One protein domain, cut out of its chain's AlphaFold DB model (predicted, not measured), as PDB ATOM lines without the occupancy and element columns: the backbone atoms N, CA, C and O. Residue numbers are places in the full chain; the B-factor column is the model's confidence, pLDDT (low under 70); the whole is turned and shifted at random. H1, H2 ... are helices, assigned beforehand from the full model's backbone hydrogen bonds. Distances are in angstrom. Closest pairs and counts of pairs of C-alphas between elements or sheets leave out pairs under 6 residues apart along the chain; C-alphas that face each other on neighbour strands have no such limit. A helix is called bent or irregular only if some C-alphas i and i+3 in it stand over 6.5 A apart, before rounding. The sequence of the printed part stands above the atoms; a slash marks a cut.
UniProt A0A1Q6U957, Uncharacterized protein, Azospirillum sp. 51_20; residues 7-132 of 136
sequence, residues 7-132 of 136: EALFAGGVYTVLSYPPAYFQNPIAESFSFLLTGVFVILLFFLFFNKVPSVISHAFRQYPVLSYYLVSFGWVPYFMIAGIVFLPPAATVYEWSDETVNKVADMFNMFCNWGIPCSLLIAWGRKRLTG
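This is residues 7 to 132 of the 136 residues of an uncharacterized protein of Azospirillum sp. 51_20 (UniProt A0A1Q6U957). Two helical hairpins, H1 with H2 and H5 with H6a, stand crosswise, and H1 is in the middle, its early residues 7 to 16 meeting both H4 and the start of H5. H4 and then H5 follow each other along the longest axis, and the long bent helix H6 runs back past them, H6a beside H5 and H6b slanting past H4, while H3 packs on the beginning of H1. The turn at residues 24 to 29 sticks out. The printed part has 126 residues with six named helices, H1 to H6 in order, and no named strand; the class is all helix. It is only just compact, close to loose, with a radius of gyration of the C-alphas of 16.6 A and spans of 49 by 36 by 34 A.

H1, residues 7 to 24, is the hub, touching four other helices; it is only just irregular, with C-alphas 18 and 21 6.7 A apart. It forms a hairpin with H2, residues 28 to 49, at a shallow tilt of 12 degrees, opposite ways; their closest C-alphas, of Pro 22 and Ala 30, are 4.9 A apart. With residues 7 to 11 alone H1 touches H3, residues 55 to 63, about perpendicular at 89 degrees, closest at the C-alphas of Glu 7 and Ser 58, 6.4 A. With residues 7 to 14 alone it touches H4, residues 65 to 74, only just about perpendicular at 72 degrees; the closest C-alphas, of Gly 13 and Leu 71, are 4.3 A apart. H5, residues 77 to 94, has a kink of 33 degrees near residue 86 and is only just irregular, with C-alphas 86 and 89 6.9 A apart. Its residues 77 to 79 alone touch residues 12 to 16 of H1, about perpendicular at 84 degrees, closest at the C-alphas of Gly 12 and Pro 78, 6.0 A. H6, residues 99 to 130, was assigned as one helix by its hydrogen bonds but is bent: C-alphas 114 and 117 are 6.6 A apart, and its arms H6a, residues 99 to 114, and H6b, residues 117 to 130, stand at a steep tilt of 40 degrees. H5 and H6a form a hairpin at a shallow tilt of 9 degrees, opposite ways, with the closest C-alphas, of Val 77 and Cys 113, 6.1 A apart. H6b touches H4 at a steep tilt of 46 degrees, opposite ways, closest at the C-alphas of Phe 74 and Ile 117, 5.2 A. H1 and H6a are apart, as are H1 and H6b. Every O i to N i+4 pair is within hydrogen-bond range in H2, H3, H6a and H6b, against 11 of 14 in H1, 5 of 6 in H4 and 12 of 14 in H5.

H1 begins at C-alpha 7, (128.525, 129.331, 90.122), and is 27.0 A long; H2 is 31.7 A. H5 spans 25.1 A, H6a 22.1 A and H6b 20.1 A, ending at C-alpha 130, (148.289, 142.776, 93.004).

The C-alphas farthest apart, of Glu 96 and Gly 132, are 50.7 A apart. The printed part has no cut, and its five links between helices are tight. Mean pLDDT of the printed part is 87.7; residue 132 is under 70.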
ATOM      1  N   GLU A   7     129.824 129.380  89.451       85.31
ATOM      2  CA  GLU A   7     128.525 129.331  90.122       85.31
ATOM      3  C   GLU A   7     128.416 128.175  91.126       85.31
ATOM      4  O   GLU A   7     127.780 128.340  92.166       85.31
ATOM      5  N   ALA A   8     129.045 127.026  90.852       87.00
ATOM      6  CA  ALA A   8     129.128 125.936  91.821       87.00
ATOM      7  C   ALA A   8     129.970 126.367  93.028       87.00
ATOM      8  O   ALA A   8     129.494 126.346  94.157       87.00
ATOM      9  N   LEU A   9     131.177 126.887  92.796       91.50
ATOM     10  CA  LEU A   9     132.013 127.418  93.876       91.50
ATOM     11  C   LEU A   9     131.304 128.538  94.654       91.50
ATOM     12  O   LEU A   9     131.344 128.563  95.877       91.50
ATOM     13  N   PHE A  10     130.571 129.420  93.981       92.06
ATOM     14  CA  PHE A  10     129.760 130.438  94.639       92.06
ATOM     15  C   PHE A  10     128.706 129.819  95.566       92.06
ATOM     16  O   PHE A  10     128.576 130.252  96.709       92.06
ATOM     17  N   ALA A  11     127.992 128.783  95.113       90.88
ATOM     18  CA  ALA A  11     127.008 128.076  95.931       90.88
ATOM     19  C   ALA A  11     127.642 127.443  97.182       90.88
ATOM     20  O   ALA A  11     127.090 127.564  98.276       90.88
ATOM     21  N   GLY A  12     128.824 126.833  97.041       91.88
ATOM     22  CA  GLY A  12     129.611 126.336  98.172       91.88
ATOM     23  C   GLY A  12     130.028 127.448  99.139       91.88
ATOM     24  O   GLY A  12     129.907 127.301 100.356       91.88
ATOM     25  N   GLY A  13     130.446 128.602  98.618       92.12
ATOM     26  CA  GLY A  13     130.780 129.771  99.432       92.12
ATOM     27  C   GLY A  13     129.583 130.277 100.239       92.12
ATOM     28  O   GLY A  13     129.695 130.496 101.443       92.12
ATOM     29  N   VAL A  14     128.415 130.400  99.597       92.50
ATOM     30  CA  VAL A  14     127.161 130.801 100.259       92.50
ATOM     31  C   VAL A  14     126.788 129.808 101.355       92.50
ATOM     32  O   VAL A  14     126.512 130.219 102.480       92.50
ATOM     33  N   TYR A  15     126.832 128.507 101.059       92.25
ATOM     34  CA  TYR A  15     126.580 127.466 102.051       92.25
ATOM     35  C   TYR A  15     127.518 127.587 103.257       92.25
ATOM     36  O   TYR A  15     127.062 127.535 104.397       92.25
ATOM     37  N   THR A  16     128.811 127.808 103.021       90.06
ATOM     38  CA  THR A  16     129.813 127.950 104.086       90.06
ATOM     39  C   THR A  16     129.490 129.134 104.996       90.06
ATOM     40  O   THR A  16     129.467 128.984 106.211       90.06
ATOM     41  N   VAL A  17     129.159 130.298 104.427       90.38
ATOM     42  CA  VAL A  17     128.811 131.496 105.213       90.38
ATOM     43  C   VAL A  17     127.520 131.302 106.011       90.38
ATOM     44  O   VAL A  17     127.427 131.782 107.136       90.38
ATOM     45  N   LEU A  18     126.530 130.603 105.452       89.38
ATOM     46  CA  LEU A  18     125.253 130.360 106.126       89.38
ATOM     47  C   LEU A  18     125.332 129.261 107.195       89.38
ATOM     48  O   LEU A  18     124.584 129.315 108.168       89.38
ATOM     49  N   SER A  19     126.216 128.276 107.026       84.94
ATOM     50  CA  SER A  19     126.364 127.139 107.947       84.94
ATOM     51  C   SER A  19     127.269 127.444 109.139       84.94
ATOM     52  O   SER A  19     127.060 126.884 110.213       84.94
ATOM     53  N   TYR A  20     128.237 128.354 108.986       80.81
ATOM     54  CA  TYR A  20     129.212 128.657 110.036       80.81
ATOM     55  C   TYR A  20     128.588 129.245 111.315       80.81
ATOM     56  O   TYR A  20     128.856 128.711 112.386       80.81
ATOM     57  N   PRO A  21     127.748 130.303 111.269       80.00
ATOM     58  CA  PRO A  21     127.216 130.910 112.488       80.00
ATOM     59  C   PRO A  21     126.364 129.947 113.330       80.00
ATOM     60  O   PRO A  21     126.644 129.832 114.521       80.00
ATOM     61  N   PRO A  22     125.385 129.206 112.762       79.12
ATOM     62  CA  PRO A  22     124.614 128.205 113.501       79.12
ATOM     63  C   PRO A  22     125.472 127.136 114.181       79.12
ATOM     64  O   PRO A  22     125.129 126.717 115.280       79.12
ATOM     65  N   ALA A  23     126.606 126.746 113.588       74.94
ATOM     66  CA  ALA A  23     127.503 125.750 114.176       74.94
ATOM     67  C   ALA A  23     128.110 126.186 115.528       74.94
ATOM     68  O   ALA A  23     128.512 125.334 116.317       74.94
ATOM     69  N   TYR A  24     128.152 127.492 115.824       77.19
ATOM     70  CA  TYR A  24     128.612 128.011 117.120       77.19
ATOM     71  C   TYR A  24     127.502 128.110 118.170       77.19
ATOM     72  O   TYR A  24     127.792 128.203 119.364       77.19
ATOM     73  N   PHE A  25     126.234 128.098 117.756       79.75
ATOM     74  CA  PHE A  25     125.107 128.160 118.675       79.75
ATOM     75  C   PHE A  25     124.662 126.737 119.019       79.75
ATOM     76  O   PHE A  25     123.987 126.081 118.235       79.75
ATOM     77  N   GLN A  26     125.001 126.267 120.221       75.75
ATOM     78  CA  GLN A  26     124.559 124.966 120.747       75.75
ATOM     79  C   GLN A  26     123.084 125.021 121.188       75.75
ATOM     80  O   GLN A  26     122.758 124.918 122.369       75.75
ATOM     81  N   ASN A  27     122.179 125.270 120.241       84.69
ATOM     82  CA  ASN A  27     120.735 125.301 120.459       84.69
ATOM     83  C   ASN A  27     120.045 124.361 119.449       84.69
ATOM     84  O   ASN A  27     120.391 124.409 118.266       84.69
ATOM     85  N   PRO A  28     119.022 123.585 119.861       86.81
ATOM     86  CA  PRO A  28     118.249 122.707 118.974       86.81
ATOM     87  C   PRO A  28     117.746 123.358 117.673       86.81
ATOM     88  O   PRO A  28     117.651 122.706 116.629       86.81
ATOM     89  N   ILE A  29     117.433 124.659 117.707       85.69
ATOM     90  CA  ILE A  29     116.998 125.419 116.526       85.69
ATOM     91  C   ILE A  29     118.145 125.550 115.513       85.69
ATOM     92  O   ILE A  29     117.931 125.392 114.310       85.69
ATOM     93  N   ALA A  30     119.363 125.816 115.986       84.06
ATOM     94  CA  ALA A  30     120.541 125.980 115.140       84.06
ATOM     95  C   ALA A  30     120.984 124.650 114.512       84.06
ATOM     96  O   ALA A  30     121.352 124.621 113.335       84.06
ATOM     97  N   GLU A  31     120.868 123.543 115.250       82.94
ATOM     98  CA  GLU A  31     121.092 122.191 114.721       82.94
ATOM     99  C   GLU A  31     120.093 121.858 113.607       82.94
ATOM    100  O   GLU A  31     120.488 121.468 112.506       82.94
ATOM    101  N   SER A  32     118.800 122.101 113.852       86.31
ATOM    102  CA  SER A  32     117.734 121.866 112.868       86.31
ATOM    103  C   SER A  32     117.925 122.707 111.603       86.31
ATOM    104  O   SER A  32     117.764 122.213 110.484       86.31
ATOM    105  N   PHE A  33     118.313 123.975 111.763       87.44
ATOM    106  CA  PHE A  33     118.619 124.863 110.646       87.44
ATOM    107  C   PHE A  33     119.831 124.373 109.844       87.44
ATOM    108  O   PHE A  33     119.769 124.317 108.616       87.44
ATOM    109  N   SER A  34     120.909 123.971 110.522       85.75
ATOM    110  CA  SER A  34     122.119 123.440 109.879       85.75
ATOM    111  C   SER A  34     121.824 122.170 109.084       85.75
ATOM    112  O   SER A  34     122.291 122.020 107.951       85.75
ATOM    113  N   PHE A  35     120.993 121.281 109.635       85.62
ATOM    114  CA  PHE A  35     120.549 120.071 108.949       85.62
ATOM    115  C   PHE A  35     119.753 120.400 107.677       85.62
ATOM    116  O   PHE A  35     120.058 119.880 106.601       85.62
ATOM    117  N   LEU A  36     118.785 121.318 107.767       89.81
ATOM    118  CA  LEU A  36     117.989 121.752 106.616       89.81
ATOM    119  C   LEU A  36     118.865 122.401 105.538       89.81
ATOM    120  O   LEU A  36     118.737 122.076 104.356       89.81
ATOM    121  N   LEU A  37     119.787 123.277 105.939       89.88
ATOM    122  CA  LEU A  37     120.726 123.941 105.038       89.88
ATOM    123  C   LEU A  37     121.629 122.927 104.316       89.88
ATOM    124  O   LEU A  37     121.841 123.041 103.108       89.88
ATOM    125  N   THR A  38     122.108 121.908 105.034       87.31
ATOM    126  CA  THR A  38     122.883 120.800 104.457       87.31
ATOM    127  C   THR A  38     122.055 120.033 103.429       87.31
ATOM    128  O   THR A  38     122.527 119.785 102.320       87.31
ATOM    129  N   GLY A  39     120.792 119.723 103.740       88.06
ATOM    130  CA  GLY A  39     119.874 119.073 102.802       88.06
ATOM    131  C   GLY A  39     119.673 119.881 101.515       88.06
ATOM    132  O   GLY A  39     119.800 119.341 100.416       88.06
ATOM    133  N   VAL A  40     119.442 121.193 101.634       88.81
ATOM    134  CA  VAL A  40     119.335 122.103 100.478       88.81
ATOM    135  C   VAL A  40     120.624 122.095  99.654       88.81
ATOM    136  O   VAL A  40     120.568 122.037  98.424       88.81
ATOM    137  N   PHE A  41     121.787 122.108 100.303       90.31
ATOM    138  CA  PHE A  41     123.076 122.077  99.615       90.31
ATOM    139  C   PHE A  41     123.319 120.765  98.857       90.31
ATOM    140  O   PHE A  41     123.765 120.796  97.711       90.31
ATOM    141  N   VAL A  42     122.961 119.617  99.436       88.50
ATOM    142  CA  VAL A  42     123.044 118.309  98.761       88.50
ATOM    143  C   VAL A  42     122.101 118.241  97.554       88.50
ATOM    144  O   VAL A  42     122.485 117.757  96.488       88.50
ATOM    145  N   ILE A  43     120.888 118.786  97.671       88.38
ATOM    146  CA  ILE A  43     119.951 118.889  96.543       88.38
ATOM    147  C   ILE A  43     120.544 119.772  95.431       88.38
ATOM    148  O   ILE A  43     120.503 119.403  94.254       88.38
ATOM    149  N   LEU A  44     121.140 120.917  95.782       86.31
ATOM    150  CA  LEU A  44     121.830 121.788  94.825       86.31
ATOM    151  C   LEU A  44     122.994 121.073  94.135       86.31
ATOM    152  O   LEU A  44     123.153 121.199  92.923       86.31
ATOM    153  N   LEU A  45     123.767 120.287  94.878       84.31
ATOM    154  CA  LEU A  45     124.831 119.438  94.346       84.31
ATOM    155  C   LEU A  45     124.319 118.460  93.288       84.31
ATOM    156  O   LEU A  45     124.906 118.355  92.210       84.31
ATOM    157  N   PHE A  46     123.194 117.801  93.564       85.12
ATOM    158  CA  PHE A  46     122.545 116.914  92.605       85.12
ATOM    159  C   PHE A  46     122.134 117.678  91.338       85.12
ATOM    160  O   PHE A  46     122.462 117.256  90.232       85.12
ATOM    161  N   PHE A  47     121.508 118.853  91.459       82.88
ATOM    162  CA  PHE A  47     121.174 119.682  90.292       82.88
ATOM    163  C   PHE A  47     122.409 120.099  89.475       82.88
ATOM    164  O   PHE A  47     122.387 120.021  88.241       82.88
ATOM    165  N   LEU A  48     123.497 120.483  90.148       80.62
ATOM    166  CA  LEU A  48     124.765 120.846  89.512       80.62
ATOM    167  C   LEU A  48     125.395 119.666  88.763       80.62
ATOM    168  O   LEU A  48     125.949 119.868  87.679       80.62
ATOM    169  N   PHE A  49     125.252 118.443  89.283       79.25
ATOM    170  CA  PHE A  49     125.682 117.215  88.610       79.25
ATOM    171  C   PHE A  49     124.972 117.024  87.259       79.25
ATOM    172  O   PHE A  49     125.617 116.727  86.255       79.25
ATOM    173  N   PHE A  50     123.673 117.336  87.184       81.62
ATOM    174  CA  PHE A  50     122.904 117.362  85.927       81.62
ATOM    175  C   PHE A  50     123.087 118.652  85.105       81.62
ATOM    176  O   PHE A  50     122.289 118.938  84.211       81.62
ATOM    177  N   ASN A  51     124.126 119.450  85.378       77.75
ATOM    178  CA  ASN A  51     124.411 120.736  84.726       77.75
ATOM    179  C   ASN A  51     123.292 121.793  84.852       77.75
ATOM    180  O   ASN A  51     123.266 122.773  84.092       77.75
ATOM    181  N   LYS A  52     122.389 121.644  85.827       79.31
ATOM    182  CA  LYS A  52     121.330 122.613  86.121       79.31
ATOM    183  C   LYS A  52     121.790 123.529  87.250       79.31
ATOM    184  O   LYS A  52     121.877 123.123  88.400       79.31
ATOM    185  N   VAL A  53     122.074 124.785  86.912       77.19
ATOM    186  CA  VAL A  53     122.307 125.845  87.905       77.19
ATOM    187  C   VAL A  53     120.986 126.592  88.072       77.19
ATOM    188  O   VAL A  53     120.482 127.108  87.070       77.19
ATOM    189  N   PRO A  54     120.408 126.657  89.284       80.06
ATOM    190  CA  PRO A  54     119.231 127.476  89.545       80.06
ATOM    191  C   PRO A  54     119.452 128.930  89.113       80.06
ATOM    192  O   PRO A  54     120.514 129.507  89.355       80.06
ATOM    193  N   SER A  55     118.433 129.546  88.512       81.88
ATOM    194  CA  SER A  55     118.505 130.933  88.028       81.88
ATOM    195  C   SER A  55     118.862 131.922  89.139       81.88
ATOM    196  O   SER A  55     119.607 132.863  88.886       81.88
ATOM    197  N   VAL A  56     118.411 131.665  90.369       82.38
ATOM    198  CA  VAL A  56     118.714 132.472  91.562       82.38
ATOM    199  C   VAL A  56     120.221 132.558  91.822       82.38
ATOM    200  O   VAL A  56     120.735 133.642  92.075       82.38
ATOM    201  N   ILE A  57     120.943 131.439  91.694       83.12
ATOM    202  CA  ILE A  57     122.398 131.383  91.912       83.12
ATOM    203  C   ILE A  57     123.121 132.181  90.826       83.12
ATOM    204  O   ILE A  57     123.971 133.012  91.128       83.12
ATOM    205  N   SER A  58     122.737 131.973  89.565       83.56
ATOM    206  CA  SER A  58     123.304 132.707  88.428       83.56
ATOM    207  C   SER A  58     123.033 134.214  88.520       83.56
ATOM    208  O   SER A  58     123.911 135.029  88.241       83.56
ATOM    209  N   HIS A  59     121.834 134.600  88.959       86.62
ATOM    210  CA  HIS A  59     121.458 135.998  89.134       86.62
ATOM    211  C   HIS A  59     122.259 136.661  90.260       86.62
ATOM    212  O   HIS A  59     122.884 137.694  90.029       86.62
ATOM    213  N   ALA A  60     122.315 136.037  91.439       85.69
ATOM    214  CA  ALA A  60     123.081 136.544  92.578       85.69
ATOM    215  C   ALA A  60     124.580 136.661  92.256       85.69
ATOM    216  O   ALA A  60     125.209 137.657  92.611       85.69
ATOM    217  N   PHE A  61     125.127 135.682  91.527       86.88
ATOM    218  CA  PHE A  61     126.516 135.690  91.075       86.88
ATOM    219  C   PHE A  61     126.846 136.910  90.198       86.88
ATOM    220  O   PHE A  61     127.893 137.529  90.355       86.88
ATOM    221  N   ARG A  62     125.935 137.287  89.293       86.69
ATOM    222  CA  ARG A  62     126.121 138.441  88.397       86.69
ATOM    223  C   ARG A  62     125.873 139.779  89.086       86.69
ATOM    224  O   ARG A  62     126.493 140.772  88.723       86.69
ATOM    225  N   GLN A  63     124.958 139.816  90.052       91.50
ATOM    226  CA  GLN A  63     124.560 141.051  90.724       91.50
ATOM    227  C   GLN A  63     125.629 141.563  91.702       91.50
ATOM    228  O   GLN A  63     125.775 142.773  91.860       91.50
ATOM    229  N   TYR A  64     126.390 140.665  92.341       88.12
ATOM    230  CA  TYR A  64     127.350 141.022  93.391       88.12
ATOM    231  C   TYR A  64     128.778 140.532  93.089       88.12
ATOM    232  O   TYR A  64     129.320 139.731  93.851       88.12
ATOM    233  N   PRO A  65     129.450 141.046  92.043       85.19
ATOM    234  CA  PRO A  65     130.706 140.483  91.532       85.19
ATOM    235  C   PRO A  65     131.837 140.435  92.571       85.19
ATOM    236  O   PRO A  65     132.584 139.461  92.646       85.19
ATOM    237  N   VAL A  66     131.945 141.451  93.436       87.62
ATOM    238  CA  VAL A  66     132.968 141.481  94.495       87.62
ATOM    239  C   VAL A  66     132.705 140.425  95.566       87.62
ATOM    240  O   VAL A  66     133.638 139.755  96.005       87.62
ATOM    241  N   LEU A  67     131.452 140.278  95.997       88.12
ATOM    242  CA  LEU A  67     131.076 139.274  96.988       88.12
ATOM    243  C   LEU A  67     131.246 137.872  96.399       88.12
ATOM    244  O   LEU A  67     131.828 136.997  97.037       88.12
ATOM    245  N   SER A  68     130.807 137.686  95.156       90.62
ATOM    246  CA  SER A  68     130.938 136.435  94.423       90.62
ATOM    247  C   SER A  68     132.388 136.002  94.271       90.62
ATOM    248  O   SER A  68     132.680 134.836  94.505       90.62
ATOM    249  N   TYR A  69     133.306 136.926  93.981       90.62
ATOM    250  CA  TYR A  69     134.740 136.639  93.929       90.62
ATOM    251  C   TYR A  69     135.264 136.009  95.231       90.62
ATOM    252  O   TYR A  69     135.943 134.981  95.199       90.62
ATOM    253  N   TYR A  70     134.919 136.590  96.384       91.88
ATOM    254  CA  TYR A  70     135.355 136.050  97.671       91.88
ATOM    255  C   TYR A  70     134.656 134.734  98.011       91.88
ATOM    256  O   TYR A  70     135.333 133.799  98.426       91.88
ATOM    257  N   LEU A  71     133.346 134.616  97.784       92.56
ATOM    258  CA  LEU A  71     132.604 133.373  98.032       92.56
ATOM    259  C   LEU A  71     133.140 132.207  97.188       92.56
ATOM    260  O   LEU A  71     133.315 131.104  97.694       92.56
ATOM    261  N   VAL A  72     133.471 132.464  95.921       92.88
ATOM    262  CA  VAL A  72     134.088 131.474  95.027       92.88
ATOM    263  C   VAL A  72     135.447 131.009  95.548       92.88
ATOM    264  O   VAL A  72     135.780 129.837  95.394       92.88
ATOM    265  N   SER A  73     136.224 131.892  96.187       92.94
ATOM    266  CA  SER A  73     137.591 131.570  96.616       92.94
ATOM    267  C   SER A  73     137.667 130.409  97.613       92.94
ATOM    268  O   SER A  73     138.558 129.574  97.493       92.94
ATOM    269  N   PHE A  74     136.725 130.316  98.555       93.00
ATOM    270  CA  PHE A  74     136.676 129.254  99.569       93.00
ATOM    271  C   PHE A  74     135.520 128.270  99.361       93.00
ATOM    272  O   PHE A  74     135.357 127.328 100.133       93.00
ATOM    273  N   GLY A  75     134.727 128.444  98.307       91.44
ATOM    274  CA  GLY A  75     133.569 127.602  98.035       91.44
ATOM    275  C   GLY A  75     133.876 126.136  97.742       91.44
ATOM    276  O   GLY A  75     132.965 125.317  97.728       91.44
ATOM    277  N   TRP A  76     135.149 125.790  97.546       91.88
ATOM    278  CA  TRP A  76     135.624 124.414  97.411       91.88
ATOM    279  C   TRP A  76     135.543 123.618  98.725       91.88
ATOM    280  O   TRP A  76     135.383 122.399  98.685       91.88
ATOM    281  N   VAL A  77     135.622 124.291  99.881       92.06
ATOM    282  CA  VAL A  77     135.688 123.664 101.212       92.06
ATOM    283  C   VAL A  77     134.526 122.697 101.475       92.06
ATOM    284  O   VAL A  77     134.802 121.539 101.777       92.06
ATOM    285  N   PRO A  78     133.241 123.068 101.312       90.25
ATOM    286  CA  PRO A  78     132.142 122.141 101.589       90.25
ATOM    287  C   PRO A  78     132.104 120.943 100.633       90.25
ATOM    288  O   PRO A  78     131.679 119.857 101.023       90.25
ATOM    289  N   TYR A  79     132.588 121.095  99.398       89.50
ATOM    290  CA  TYR A  79     132.727 119.971  98.470       89.50
ATOM    291  C   TYR A  79     133.821 119.006  98.921       89.50
ATOM    292  O   TYR A  79     133.624 117.793  98.892       89.50
ATOM    293  N   PHE A  80     134.950 119.544  99.383       90.50
ATOM    294  CA  PHE A  80     136.034 118.756  99.960       90.50
ATOM    295  C   PHE A  80     135.601 118.046 101.248       90.50
ATOM    296  O   PHE A  80     135.924 116.875 101.428       90.50
ATOM    297  N   MET A  81     134.788 118.702 102.086       89.38
ATOM    298  CA  MET A  81     134.184 118.097 103.278       89.38
ATOM    299  C   MET A  81     133.342 116.865 102.929       89.38
ATOM    300  O   MET A  81     133.552 115.786 103.483       89.38
ATOM    301  N   ILE A  82     132.424 117.003 101.967       88.94
ATOM    302  CA  ILE A  82     131.578 115.892 101.506       88.94
ATOM    303  C   ILE A  82     132.431 114.777 100.900       88.94
ATOM    304  O   ILE A  82     132.212 113.607 101.207       88.94
ATOM    305  N   ALA A  83     133.425 115.124 100.078       88.44
ATOM    306  CA  ALA A  83     134.337 114.142  99.506       88.44
ATOM    307  C   ALA A  83     135.071 113.356 100.604       88.44
ATOM    308  O   ALA A  83     135.117 112.132 100.543       88.44
ATOM    309  N   GLY A  84     135.578 114.017 101.645       88.12
ATOM    310  CA  GLY A  84     136.231 113.321 102.753       88.12
ATOM    311  C   GLY A  84     135.299 112.362 103.489       88.12
ATOM    312  O   GLY A  84     135.669 111.213 103.699       88.12
ATOM    313  N   ILE A  85     134.070 112.783 103.801       87.81
ATOM    314  CA  ILE A  85     133.076 111.920 104.465       87.81
ATOM    315  C   ILE A  85     132.756 110.682 103.616       87.81
ATOM    316  O   ILE A  85     132.608 109.586 104.150       87.81
ATOM    317  N   VAL A  86     132.657 110.844 102.294       89.88
ATOM    318  CA  VAL A  86     132.294 109.755 101.376       89.88
ATOM    319  C   VAL A  86     133.474 108.820 101.092       89.88
ATOM    320  O   VAL A  86     133.272 107.613 100.997       89.88
ATOM    321  N   PHE A  87     134.694 109.346 100.946       90.06
ATOM    322  CA  PHE A  87     135.844 108.579 100.450       90.06
ATOM    323  C   PHE A  87     136.831 108.129 101.534       90.06
ATOM    324  O   PHE A  87     137.480 107.102 101.337       90.06
ATOM    325  N   LEU A  88     136.954 108.829 102.670       89.75
ATOM    326  CA  LEU A  88     137.908 108.441 103.720       89.75
ATOM    327  C   LEU A  88     137.544 107.118 104.411       89.75
ATOM    328  O   LEU A  88     138.448 106.296 104.557       89.75
ATOM    329  N   PRO A  89     136.278 106.842 104.794       90.44
ATOM    330  CA  PRO A  89     135.952 105.569 105.436       90.44
ATOM    331  C   PRO A  89     136.191 104.355 104.521       90.44
ATOM    332  O   PRO A  89     136.857 103.422 104.964       90.44
ATOM    333  N   PRO A  90     135.761 104.352 103.239       92.12
ATOM    334  CA  PRO A  90     136.105 103.268 102.317       92.12
ATOM    335  C   PRO A  90     137.609 103.136 102.057       92.12
ATOM    336  O   PRO A  90     138.105 102.029 101.884       92.12
ATOM    337  N   ALA A  91     138.357 104.244 102.022       90.00
ATOM    338  CA  ALA A  91     139.809 104.174 101.886       90.00
ATOM    339  C   ALA A  91     140.443 103.491 103.108       90.00
ATOM    340  O   ALA A  91     141.269 102.596 102.945       90.00
ATOM    341  N   ALA A  92     140.008 103.848 104.317       91.44
ATOM    342  CA  ALA A  92     140.496 103.228 105.543       91.44
ATOM    343  C   ALA A  92     140.233 101.715 105.578       91.44
ATOM    344  O   ALA A  92     141.102 100.963 106.012       91.44
ATOM    345  N   THR A  93     139.075 101.264 105.079       92.19
ATOM    346  CA  THR A  93     138.742  99.833 105.038       92.19
ATOM    347  C   THR A  93     139.512  99.075 103.961       92.19
ATOM    348  O   THR A  93     140.022  97.997 104.239       92.19
ATOM    349  N   VAL A  94     139.633  99.621 102.746       95.06
ATOM    350  CA  VAL A  94     140.328  98.960 101.624       95.06
ATOM    351  C   VAL A  94     141.830  98.834 101.872       95.06
ATOM    352  O   VAL A  94     142.437  97.849 101.459       95.06
ATOM    353  N   TYR A  95     142.434  99.822 102.531       93.56
ATOM    354  CA  TYR A  95     143.871  99.849 102.810       93.56
ATOM    355  C   TYR A  95     144.235  99.373 104.222       93.56
ATOM    356  O   TYR A  95     145.390  99.532 104.612       93.56
ATOM    357  N   GLU A  96     143.275  98.833 104.981       94.25
ATOM    358  CA  GLU A  96     143.474  98.327 106.347       94.25
ATOM    359  C   GLU A  96     144.250  99.316 107.236       94.25
ATOM    360  O   GLU A  96     145.250  98.987 107.879       94.25
ATOM    361  N   TRP A  97     143.826 100.583 107.231       93.81
ATOM    362  CA  TRP A  97     144.497 101.617 108.012       93.81
ATOM    363  C   TRP A  97     144.404 101.327 109.510       93.81
ATOM    364  O   TRP A  97     143.328 101.066 110.040       93.81
ATOM    365  N   SER A  98     145.537 101.450 110.203       94.44
ATOM    366  CA  SER A  98     145.564 101.448 111.667       94.44
ATOM    367  C   SER A  98     144.793 102.643 112.240       94.44
ATOM    368  O   SER A  98     144.716 103.693 111.594       94.44
ATOM    369  N   ASP A  99     144.314 102.529 113.482       92.06
ATOM    370  CA  ASP A  99     143.648 103.634 114.189       92.06
ATOM    371  C   ASP A  99     144.519 104.901 114.231       92.06
ATOM    372  O   ASP A  99     144.025 106.018 114.073       92.06
ATOM    373  N   GLU A 100     145.840 104.746 114.375       94.56
ATOM    374  CA  GLU A 100     146.787 105.865 114.338       94.56
ATOM    375  C   GLU A 100     146.788 106.564 112.969       94.56
ATOM    376  O   GLU A 100     146.781 107.796 112.894       94.56
ATOM    377  N   THR A 101     146.764 105.793 111.881       92.88
ATOM    378  CA  THR A 101     146.697 106.327 110.515       92.88
ATOM    379  C   THR A 101     145.376 107.053 110.281       92.88
ATOM    380  O   THR A 101     145.385 108.169 109.762       92.88
ATOM    381  N   VAL A 102     144.252 106.459 110.693       92.19
ATOM    382  CA  VAL A 102     142.919 107.068 110.559       92.19
ATOM    383  C   VAL A 102     142.871 108.411 111.283       92.19
ATOM    384  O   VAL A 102     142.467 109.408 110.683       92.19
ATOM    385  N   ASN A 103     143.352 108.465 112.528       93.00
ATOM    386  CA  ASN A 103     143.376 109.694 113.319       93.00
ATOM    387  C   ASN A 103     144.252 110.773 112.671       93.00
ATOM    388  O   ASN A 103     143.797 111.899 112.492       93.00
ATOM    389  N   LYS A 104     145.466 110.431 112.213       94.19
ATOM    390  CA  LYS A 104     146.345 111.393 111.519       94.19
ATOM    391  C   LYS A 104     145.714 111.946 110.242       94.19
ATOM    392  O   LYS A 104     145.793 113.146 109.987       94.19
ATOM    393  N   VAL A 105     145.089 111.090 109.432       92.06
ATOM    394  CA  VAL A 105     144.420 111.515 108.194       92.06
ATOM    395  C   VAL A 105     143.217 112.407 108.509       92.06
ATOM    396  O   VAL A 105     143.038 113.433 107.852       92.06
ATOM    397  N   ALA A 106     142.426 112.063 109.528       89.88
ATOM    398  CA  ALA A 106     141.306 112.878 109.987       89.88
ATOM    399  C   ALA A 106     141.769 114.249 110.508       89.88
ATOM    400  O   ALA A 106     141.186 115.269 110.145       89.88
ATOM    401  N   ASP A 107     142.856 114.300 111.279       92.19
ATOM    402  CA  ASP A 107     143.444 115.547 111.777       92.19
ATOM    403  C   ASP A 107     143.940 116.435 110.633       92.19
ATOM    404  O   ASP A 107     143.634 117.630 110.591       92.19
ATOM    405  N   MET A 108     144.644 115.859 109.654       91.44
ATOM    406  CA  MET A 108     145.064 116.584 108.453       91.44
ATOM    407  C   MET A 108     143.861 117.107 107.664       91.44
ATOM    408  O   MET A 108     143.854 118.259 107.233       91.44
ATOM    409  N   PHE A 109     142.826 116.284 107.493       91.00
ATOM    410  CA  PHE A 109     141.601 116.670 106.801       91.00
ATOM    411  C   PHE A 109     140.883 117.831 107.500       91.00
ATOM    412  O   PHE A 109     140.524 118.822 106.856       91.00
ATOM    413  N   ASN A 110     140.742 117.752 108.824       89.12
ATOM    414  CA  ASN A 110     140.172 118.813 109.648       89.12
ATOM    415  C   ASN A 110     141.009 120.091 109.566       89.12
ATOM    416  O   ASN A 110     140.458 121.183 109.425       89.12
ATOM    417  N   MET A 111     142.340 119.973 109.577       90.19
ATOM    418  CA  MET A 111     143.241 121.105 109.385       90.19
ATOM    419  C   MET A 111     143.001 121.784 108.029       90.19
ATOM    420  O   MET A 111     142.867 123.006 107.991       90.19
ATOM    421  N   PHE A 112     142.878 121.025 106.934       88.62
ATOM    422  CA  PHE A 112     142.573 121.585 105.612       88.62
ATOM    423  C   PHE A 112     141.203 122.261 105.552       88.62
ATOM    424  O   PHE A 112     141.086 123.325 104.948       88.62
ATOM    425  N   CYS A 113     140.175 121.693 106.185       87.69
ATOM    426  CA  CYS A 113     138.843 122.300 106.205       87.69
ATOM    427  C   CYS A 113     138.826 123.602 107.024       87.69
ATOM    428  O   CYS A 113     138.279 124.608 106.573       87.69
ATOM    429  N   ASN A 114     139.491 123.612 108.183       86.69
ATOM    430  CA  ASN A 114     139.549 124.769 109.078       86.69
ATOM    431  C   ASN A 114     140.398 125.912 108.506       86.69
ATOM    432  O   ASN A 114     139.993 127.073 108.552       86.69
ATOM    433  N   TRP A 115     141.563 125.598 107.932       89.94
ATOM    434  CA  TRP A 115     142.456 126.599 107.338       89.94
ATOM    435  C   TRP A 115     142.123 126.930 105.882       89.94
ATOM    436  O   TRP A 115     142.568 127.956 105.367       89.94
ATOM    437  N   GLY A 116     141.309 126.111 105.217       89.25
ATOM    438  CA  GLY A 116     140.937 126.299 103.820       89.25
ATOM    439  C   GLY A 116     140.266 127.646 103.570       89.25
ATOM    440  O   GLY A 116     140.633 128.343 102.623       89.25
ATOM    441  N   ILE A 117     139.352 128.061 104.453       89.62
ATOM    442  CA  ILE A 117     138.652 129.351 104.362       89.62
ATOM    443  C   ILE A 117     139.619 130.541 104.531       89.62
ATOM    444  O   ILE A 117     139.723 131.339 103.592       89.62
ATOM    445  N   PRO A 118     140.357 130.695 105.655       91.69
ATOM    446  CA  PRO A 118     141.237 131.847 105.849       91.69
ATOM    447  C   PRO A 118     142.362 131.909 104.808       91.69
ATOM    448  O   PRO A 118     142.635 132.987 104.282       91.69
ATOM    449  N   CYS A 119     142.969 130.776 104.435       92.06
ATOM    450  CA  CYS A 119     144.001 130.746 103.396       92.06
ATOM    451  C   CYS A 119     143.451 131.187 102.034       92.06
ATOM    452  O   CYS A 119     144.070 132.009 101.356       92.06
ATOM    453  N   SER A 120     142.267 130.699 101.645       92.31
ATOM    454  CA  SER A 120     141.633 131.083 100.376       92.31
ATOM    455  C   SER A 120     141.307 132.577 100.331       92.31
ATOM    456  O   SER A 120     141.570 133.236  99.325       92.31
ATOM    457  N   LEU A 121     140.810 133.135 101.441       91.25
ATOM    458  CA  LEU A 121     140.531 134.566 101.565       91.25
ATOM    459  C   LEU A 121     141.800 135.419 101.491       91.25
ATOM    460  O   LEU A 121     141.809 136.427 100.786       91.25
ATOM    461  N   LEU A 122     142.879 135.014 102.170       92.38
ATOM    462  CA  LEU A 122     144.168 135.712 102.118       92.38
ATOM    463  C   LEU A 122     144.742 135.729 100.697       92.38
ATOM    464  O   LEU A 122     145.192 136.774 100.226       92.38
ATOM    465  N   ILE A 123     144.675 134.598  99.989       91.00
ATOM    466  CA  ILE A 123     145.121 134.495  98.594       91.00
ATOM    467  C   ILE A 123     144.262 135.382  97.686       91.00
ATOM    468  O   ILE A 123     144.804 136.124  96.865       91.00
ATOM    469  N   ALA A 124     142.936 135.334  97.832       90.38
ATOM    470  CA  ALA A 124     142.011 136.149  97.047       90.38
ATOM    471  C   ALA A 124     142.244 137.651  97.279       90.38
ATOM    472  O   ALA A 124     142.330 138.437  96.336       90.38
ATOM    473  N   TRP A 125     142.421 138.051  98.535       90.69
ATOM    474  CA  TRP A 125     142.735 139.427  98.903       90.69
ATOM    475  C   TRP A 125     144.088 139.886  98.344       90.69
ATOM    476  O   TRP A 125     144.178 140.966  97.754       90.69
ATOM    477  N   GLY A 126     145.125 139.051  98.471       89.88
ATOM    478  CA  GLY A 126     146.455 139.327  97.930       89.88
ATOM    479  C   GLY A 126     146.426 139.499  96.412       89.88
ATOM    480  O   GLY A 126     146.941 140.489  95.893       89.88
ATOM    481  N   ARG A 127     145.739 138.599  95.696       87.25
ATOM    482  CA  ARG A 127     145.546 138.707  94.242       87.25
ATOM    483  C   ARG A 127     144.826 139.990  93.857       87.25
ATOM    484  O   ARG A 127     145.320 140.699  92.990       87.25
ATOM    485  N   LYS A 128     143.725 140.323  94.537       84.50
ATOM    486  CA  LYS A 128     142.964 141.550  94.267       84.50
ATOM    487  C   LYS A 128     143.812 142.815  94.441       84.50
ATOM    488  O   LYS A 128     143.648 143.765  93.682       84.50
ATOM    489  N   ARG A 129     144.732 142.836  95.413       82.50
ATOM    490  CA  ARG A 129     145.684 143.946  95.583       82.50
ATOM    491  C   ARG A 129     146.736 144.005  94.477       82.50
ATOM    492  O   ARG A 129     147.067 145.099  94.037       82.50
ATOM    493  N   LEU A 130     147.247 142.857  94.034       80.12
ATOM    494  CA  LEU A 130     148.289 142.776  93.004       80.12
ATOM    495  C   LEU A 130     147.775 143.116  91.601       80.12
ATOM    496  O   LEU A 130     148.500 143.727  90.825       80.12
ATOM    497  N   THR A 131     146.536 142.749  91.272       72.06
ATOM    498  CA  THR A 131     145.950 143.023  89.949       72.06
ATOM    499  C   THR A 131     145.413 144.447  89.799       72.06
ATOM    500  O   THR A 131     144.997 144.821  88.709       72.06
ATOM    501  N   GLY A 132     145.431 145.258  90.862       58.00
ATOM    502  CA  GLY A 132     144.814 146.582  90.866       58.00
ATOM    503  C   GLY A 132     143.287 146.514  90.762       58.00
ATOM    504  O   GLY A 132     142.701 145.480  90.443       58.00
TER     505      GLY A 132